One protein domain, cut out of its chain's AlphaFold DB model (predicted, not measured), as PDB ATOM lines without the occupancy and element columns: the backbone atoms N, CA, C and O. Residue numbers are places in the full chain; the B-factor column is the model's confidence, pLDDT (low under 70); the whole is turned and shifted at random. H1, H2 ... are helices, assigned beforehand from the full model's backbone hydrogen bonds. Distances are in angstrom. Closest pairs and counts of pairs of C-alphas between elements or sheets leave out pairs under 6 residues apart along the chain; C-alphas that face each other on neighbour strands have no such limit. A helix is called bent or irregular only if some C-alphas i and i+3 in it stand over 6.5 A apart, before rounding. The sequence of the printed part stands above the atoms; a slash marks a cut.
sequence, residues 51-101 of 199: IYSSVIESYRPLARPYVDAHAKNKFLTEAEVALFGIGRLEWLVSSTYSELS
ATOM      1  N   ILE A  51      18.351  32.764 123.800       47.31
ATOM      2  CA  ILE A  51      18.778  33.149 125.149       47.31
ATOM      3  C   ILE A  51      19.581  34.455 125.090       47.31
ATOM      4  O   ILE A  51      19.442  35.295 125.977       47.31
ATOM      5  N   TYR A  52      20.367  34.678 124.031       48.41
ATOM      6  CA  TYR A  52      21.162  35.905 123.887       48.41
ATOM      7  C   TYR A  52      20.298  37.140 123.672       48.41
ATOM      8  O   TYR A  52      20.529  38.151 124.333       48.41
ATOM      9  N   SER A  53      19.278  37.043 122.817       54.81
ATOM     10  CA  SER A  53      18.320  38.129 122.578       54.81
ATOM     11  C   SER A  53      17.658  38.594 123.884       54.81
ATOM     12  O   SER A  53      17.740  39.771 124.234       54.81
ATOM     13  N   SER A  54      17.100  37.666 124.671       54.66
ATOM     14  CA  SER A  54      16.395  38.012 125.918       54.66
ATOM     15  C   SER A  54      17.305  38.624 126.992       54.66
ATOM     16  O   SER A  54      16.906  39.557 127.693       54.66
ATOM     17  N   VAL A  55      18.546  38.143 127.103       52.09
ATOM     18  CA  VAL A  55      19.523  38.660 128.068       52.09
ATOM     19  C   VAL A  55      20.022  40.045 127.653       52.09
ATOM     20  O   VAL A  55      20.060  40.947 128.491       52.09
ATOM     21  N   ILE A  56      20.355  40.251 126.375       59.34
ATOM     22  CA  ILE A  56      20.808  41.554 125.862       59.34
ATOM     23  C   ILE A  56      19.718  42.612 126.055       59.34
ATOM     24  O   ILE A  56      20.016  43.688 126.578       59.34
ATOM     25  N   GLU A  57      18.457  42.289 125.743       63.56
ATOM     26  CA  GLU A  57      17.337  43.213 125.956       63.56
ATOM     27  C   GLU A  57      17.154  43.602 127.424       63.56
ATOM     28  O   GLU A  57      16.939  44.774 127.732       63.56
ATOM     29  N   SER A  58      17.318  42.657 128.356       66.25
ATOM     30  CA  SER A  58      17.187  42.952 129.790       66.25
ATOM     31  C   SER A  58      18.257  43.919 130.321       66.25
ATOM     32  O   SER A  58      18.012  44.661 131.273       66.25
ATOM     33  N   TYR A  59      19.434  43.951 129.689       62.19
ATOM     34  CA  TYR A  59      20.571  44.764 130.122       62.19
ATOM     35  C   TYR A  59      20.717  46.088 129.368       62.19
ATOM     36  O   TYR A  59      21.351  47.015 129.883       62.19
ATOM     37  N   ARG A  60      20.107  46.214 128.185       66.81
ATOM     38  CA  ARG A  60      20.169  47.401 127.319       66.81
ATOM     39  C   ARG A  60      19.847  48.720 128.062       66.81
ATOM     40  O   ARG A  60      20.657  49.643 127.958       66.81
ATOM     41  N   PRO A  61      18.797  48.827 128.911       72.38
ATOM     42  CA  PRO A  61      18.488  50.071 129.634       72.38
ATOM     43  C   PRO A  61      19.519  50.453 130.710       72.38
ATOM     44  O   PRO A  61      19.631  51.620 131.084       72.38
ATOM     45  N   LEU A  62      20.264  49.474 131.232       73.88
ATOM     46  CA  LEU A  62      21.234  49.659 132.318       73.88
ATOM     47  C   LEU A  62      22.656  49.897 131.793       73.88
ATOM     48  O   LEU A  62      23.497  50.452 132.500       73.88
ATOM     49  N   ALA A  63      22.924  49.504 130.548       70.38
ATOM     50  CA  ALA A  63      24.260  49.460 129.977       70.38
ATOM     51  C   ALA A  63      24.919  50.847 129.867       70.38
ATOM     52  O   ALA A  63      26.079  51.020 130.246       70.38
ATOM     53  N   ARG A  64      24.179  51.860 129.402       69.56
ATOM     54  CA  ARG A  64      24.689  53.233 129.251       69.56
ATOM     55  C   ARG A  64      25.010  53.899 130.605       69.56
ATOM     56  O   ARG A  64      26.161  54.300 130.781       69.56
ATOM     57  N   PRO A  65      24.088  53.940 131.591       76.06
ATOM     58  CA  PRO A  65      24.402  54.416 132.941       76.06
ATOM     59  C   PRO A  65      25.563  53.665 133.606       76.06
ATOM     60  O   PRO A  65      26.359  54.267 134.328       76.06
ATOM     61  N   TYR A  66      25.678  52.355 133.364       66.19
ATOM     62  CA  TYR A  66      26.751  51.540 133.926       66.19
ATOM     63  C   TYR A  66      28.132  51.964 133.403       66.19
ATOM     64  O   TYR A  66      29.042  52.163 134.212       66.19
ATOM     65  N   VAL A  67      28.282  52.157 132.083       69.69
ATOM     66  CA  VAL A  67      29.526  52.652 131.457       69.69
ATOM     67  C   VAL A  67      29.934  54.002 132.047       69.69
ATOM     68  O   VAL A  67      31.089  54.170 132.446       69.69
ATOM     69  N   ASP A  68      28.985  54.932 132.161       71.56
ATOM     70  CA  ASP A  68      29.236  56.277 132.688       71.56
ATOM     71  C   ASP A  68      29.710  56.238 134.156       71.56
ATOM     72  O   ASP A  68      30.582  57.014 134.556       71.56
ATOM     73  N   ALA A  69      29.192  55.298 134.957       69.69
ATOM     74  CA  ALA A  69      29.541  55.134 136.369       69.69
ATOM     75  C   ALA A  69      30.845  54.345 136.622       69.69
ATOM     76  O   ALA A  69      31.496  54.561 137.646       69.69
ATOM     77  N   HIS A  70      31.244  53.449 135.711       64.38
ATOM     78  CA  HIS A  70      32.335  52.480 135.925       64.38
ATOM     79  C   HIS A  70      33.551  52.677 135.008       64.38
ATOM     80  O   HIS A  70      34.455  51.843 134.991       64.38
ATOM     81  N   ALA A  71      33.646  53.810 134.308       63.50
ATOM     82  CA  ALA A  71      34.779  54.147 133.437       63.50
ATOM     83  C   ALA A  71      36.154  54.237 134.148       63.50
ATOM     84  O   ALA A  71      37.177  54.393 133.482       63.50
ATOM     85  N   LYS A  72      36.218  54.152 135.488       57.78
ATOM     86  CA  LYS A  72      37.465  54.226 136.270       57.78
ATOM     87  C   LYS A  72      37.750  52.928 137.039       57.78
ATOM     88  O   LYS A  72      37.075  52.621 138.014       57.78
ATOM     89  N   ASN A  73      38.812  52.237 136.611       52.81
ATOM     90  CA  ASN A  73      39.624  51.234 137.323       52.81
ATOM     91  C   ASN A  73      38.909  50.347 138.363       52.81
ATOM     92  O   ASN A  73      39.176  50.427 139.563       52.81
ATOM     93  N   LYS A  74      38.100  49.402 137.879       64.00
ATOM     94  CA  LYS A  74      37.794  48.149 138.582       64.00
ATOM     95  C   LYS A  74      38.102  46.965 137.669       64.00
ATOM     96  O   LYS A  74      37.947  47.065 136.455       64.00
ATOM     97  N   PHE A  75      38.516  45.845 138.258       73.62
ATOM     98  CA  PHE A  75      38.437  44.557 137.573       73.62
ATOM     99  C   PHE A  75      36.955  44.234 137.383       73.62
ATOM    100  O   PHE A  75      36.224  44.132 138.366       73.62
ATOM    101  N   LEU A  76      36.524  44.154 136.127       71.88
ATOM    102  CA  LEU A  76      35.138  43.885 135.762       71.88
ATOM    103  C   LEU A  76      34.886  42.374 135.758       71.88
ATOM    104  O   LEU A  76      35.724  41.595 135.297       71.88
ATOM    105  N   THR A  77      33.724  41.959 136.246       82.06
ATOM    106  CA  THR A  77      33.200  40.603 136.045       82.06
ATOM    107  C   THR A  77      32.769  40.389 134.588       82.06
ATOM    108  O   THR A  77      32.607  41.340 133.829       82.06
ATOM    109  N   GLU A  78      32.535  39.138 134.184       72.81
ATOM    110  CA  GLU A  78      32.076  38.797 132.824       72.81
ATOM    111  C   GLU A  78      30.787  39.546 132.426       72.81
ATOM    112  O   GLU A  78      30.706  40.111 131.337       72.81
ATOM    113  N   ALA A  79      29.806  39.623 133.333       73.88
ATOM    114  CA  ALA A  79      28.552  40.343 133.101       73.88
ATOM    115  C   ALA A  79      28.765  41.860 132.958       73.88
ATOM    116  O   ALA A  79      28.138  42.509 132.126       73.88
ATOM    117  N   GLU A  80      29.686  42.427 133.735       72.94
ATOM    118  CA  GLU A  80      30.027  43.849 133.672       72.94
ATOM    119  C   GLU A  80      30.797  44.205 132.396       72.94
ATOM    120  O   GLU A  80      30.572  45.266 131.817       72.94
ATOM    121  N   VAL A  81      31.661  43.308 131.906       72.31
ATOM    122  CA  VAL A  81      32.309  43.451 130.593       72.31
ATOM    123  C   VAL A  81      31.266  43.427 129.475       72.31
ATOM    124  O   VAL A  81      31.326  44.268 128.576       72.31
ATOM    125  N   ALA A  82      30.290  42.516 129.541       71.06
ATOM    126  CA  ALA A  82      29.191  42.460 128.579       71.06
ATOM    127  C   ALA A  82      28.355  43.752 128.598       71.06
ATOM    128  O   ALA A  82      28.126  44.346 127.546       71.06
ATOM    129  N   LEU A  83      27.993  44.247 129.786       73.44
ATOM    130  CA  LEU A  83      27.310  45.533 129.965       73.44
ATOM    131  C   LEU A  83      28.109  46.702 129.390       73.44
ATOM    132  O   LEU A  83      27.543  47.574 128.735       73.44
ATOM    133  N   PHE A  84      29.427  46.715 129.592       72.19
ATOM    134  CA  PHE A  84      30.292  47.753 129.042       72.19
ATOM    135  C   PHE A  84      30.336  47.702 127.508       72.19
ATOM    136  O   PHE A  84      30.283  48.739 126.846       72.19
ATOM    137  N   GLY A  85      30.399  46.497 126.935       72.94
ATOM    138  CA  GLY A  85      30.321  46.274 125.491       72.94
ATOM    139  C   GLY A  85      28.996  46.759 124.900       72.94
ATOM    140  O   GLY A  85      29.005  47.572 123.975       72.94
ATOM    141  N   ILE A  86      27.872  46.332 125.481       76.69
ATOM    142  CA  ILE A  86      26.522  46.744 125.066       76.69
ATOM    143  C   ILE A  86      26.358  48.257 125.209       76.69
ATOM    144  O   ILE A  86      25.910  48.913 124.277       76.69
ATOM    145  N   GLY A  87      26.789  48.846 126.326       72.88
ATOM    146  CA  GLY A  87      26.646  50.282 126.572       72.88
ATOM    147  C   GLY A  87      27.465  51.137 125.605       72.88
ATOM    148  O   GLY A  87      27.034  52.224 125.218       72.88
ATOM    149  N   ARG A  88      28.627  50.643 125.160       73.62
ATOM    150  CA  ARG A  88      29.410  51.284 124.093       73.62
ATOM    151  C   ARG A  88      28.726  51.179 122.736       73.62
ATOM    152  O   ARG A  88      28.751  52.158 121.995       73.62
ATOM    153  N   LEU A  89      28.144  50.026 122.413       77.12
ATOM    154  CA  LEU A  89      27.402  49.842 121.167       77.12
ATOM    155  C   LEU A  89      26.161  50.743 121.132       77.12
ATOM    156  O   LEU A  89      25.987  51.491 120.175       77.12
ATOM    157  N   GLU A  90      25.385  50.752 122.217       81.56
ATOM    158  CA  GLU A  90      24.222  51.625 122.412       81.56
ATOM    159  C   GLU A  90      24.596  53.090 122.218       81.56
ATOM    160  O   GLU A  90      23.904  53.846 121.540       81.56
ATOM    161  N   TRP A  91      25.724  53.509 122.792       77.81
ATOM    162  CA  TRP A  91      26.211  54.869 122.624       77.81
ATOM    163  C   TRP A  91      26.557  55.203 121.178       77.81
ATOM    164  O   TRP A  91      26.147  56.248 120.682       77.81
ATOM    165  N   LEU A  92      27.318  54.332 120.513       79.81
ATOM    166  CA  LEU A  92      27.721  54.545 119.125       79.81
ATOM    167  C   LEU A  92      26.487  54.662 118.229       79.81
ATOM    168  O   LEU A  92      26.370  55.623 117.470       79.81
ATOM    169  N   VAL A  93      25.533  53.746 118.385       85.44
ATOM    170  CA  VAL A  93      24.278  53.739 117.632       85.44
ATOM    171  C   VAL A  93      23.445  54.992 117.923       85.44
ATOM    172  O   VAL A  93      23.135  55.741 116.997       85.44
ATOM    173  N   SER A  94      23.176  55.295 119.196       83.38
ATOM    174  CA  SER A  94      22.367  56.463 119.580       83.38
ATOM    175  C   SER A  94      22.989  57.798 119.171       83.38
ATOM    176  O   SER A  94      22.277  58.715 118.763       83.38
ATOM    177  N   SER A  95      24.321  57.909 119.202       84.94
ATOM    178  CA  SER A  95      25.024  59.101 118.711       84.94
ATOM    179  C   SER A  95      24.912  59.284 117.192       84.94
ATOM    180  O   SER A  95      24.989  60.412 116.708       84.94
ATOM    181  N   THR A  96      24.655  58.199 116.456       90.25
ATOM    182  CA  THR A  96      24.545  58.193 114.989       90.25
ATOM    183  C   THR A  96      23.121  58.477 114.503       90.25
ATOM    184  O   THR A  96      22.947  58.922 113.371       90.25
ATOM    185  N   TYR A  97      22.085  58.290 115.331       89.62
ATOM    186  CA  TYR A  97      20.686  58.501 114.923       89.62
ATOM    187  C   TYR A  97      20.423  59.883 114.317       89.62
ATOM    188  O   TYR A  97      19.744  59.997 113.297       89.62
ATOM    189  N   SER A  98      21.010  60.938 114.889       89.19
ATOM    190  CA  SER A  98      20.844  62.298 114.363       89.19
ATOM    191  C   SER A  98      21.326  62.437 112.912       89.19
ATOM    192  O   SER A  98      20.728  63.184 112.137       89.19
ATOM    193  N   GLU A  99      22.328  61.653 112.505       93.25
ATOM    194  CA  GLU A  99      22.841  61.632 111.136       93.25
ATOM    195  C   GLU A  99      21.870  60.978 110.148       93.25
ATOM    196  O   GLU A  99      22.023  61.171 108.947       93.25
ATOM    197  N   LEU A 100      20.874  60.220 110.615       93.19
ATOM    198  CA  LEU A 100      19.834  59.614 109.775       93.19
ATOM    199  C   LEU A 100      18.670  60.574 109.482       93.19
ATOM    200  O   LEU A 100      17.838  60.284 108.618       93.19
ATOM    201  N   SER A 101      18.619  61.716 110.172       93.06
ATOM    202  CA  SER A 101      17.540  62.693 110.021       93.06
ATOM    203  C   SER A 101      17.471  63.279 108.610       93.06
ATOM    204  O   SER A 101      18.484  63.495 107.945       93.06
TER     205      SER A 101
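This is residues 51 to 101 of the 199 residues of an uncharacterized protein of Thiomonas arsenitoxydans (strain DSM 22701 / CIP 110005 / 3As) (UniProt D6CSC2). A long helix, H2, is crossed near its middle by the second arm of a bent helix, H1, roughly at right angles, while the first arm leads off to one side; a short link folds back from H1 to the beginning of H2, and residues 92 to 101 stick out alone. The printed part has 51 residues with two named helices, H1 then H2, and no named strand; the class is all helix. The whole is flat, spanning 39 by 30 by 12 A, and only just loose, close to compact, with a radius of gyration of the C-alphas of 12.0 A.

Start with H2, residues 78 to 100, only just irregular: C-alphas 95 and 98 are 6.8 A apart. Next look at H1, residues 51 to 70, assigned as one helix by its hydrogen bonds but bent, with C-alphas 58 and 61 7.2 A apart. Its arms are H1a, residues 51 to 58, and H1b, residues 61 to 70, the latter irregular, with C-alphas 61 and 64 7.0 A apart. H1b touches residues 83 to 91 of H2 alone; the closest C-alphas, of Ala 63 and Gly 87, are 4.2 A apart. Their lines are only just about perpendicular, at 72 degrees. H1a is close to H2 but not clearly touching: the closest C-alphas, of Ile 56 and Ile 86, are 7.8 A apart. Every O i to N i+4 pair is within hydrogen-bond range in H1a, against 5 of 6 in H1b and 16 of 19 in H2.

Find C-alpha 78 at (32.076, 38.797, 132.824); from there H2 runs 33.4 A to C-alpha 100 at (19.834, 59.614, 109.775). Find C-alpha 51 at (18.778, 33.149, 125.149), where H1a begins; it measures 11.0 A, and H1b 15.4 A.

The printed part has no cut, and the link from H1 to H2 is short, with 7 residues. The two C-alphas farthest apart, of Phe 75 and Ser 101, are 39.0 A apart. Mean pLDDT of the printed part is 71.9; look for values under 70 at residues 51 to 60, 64, 66 to 67 and 69 to 74.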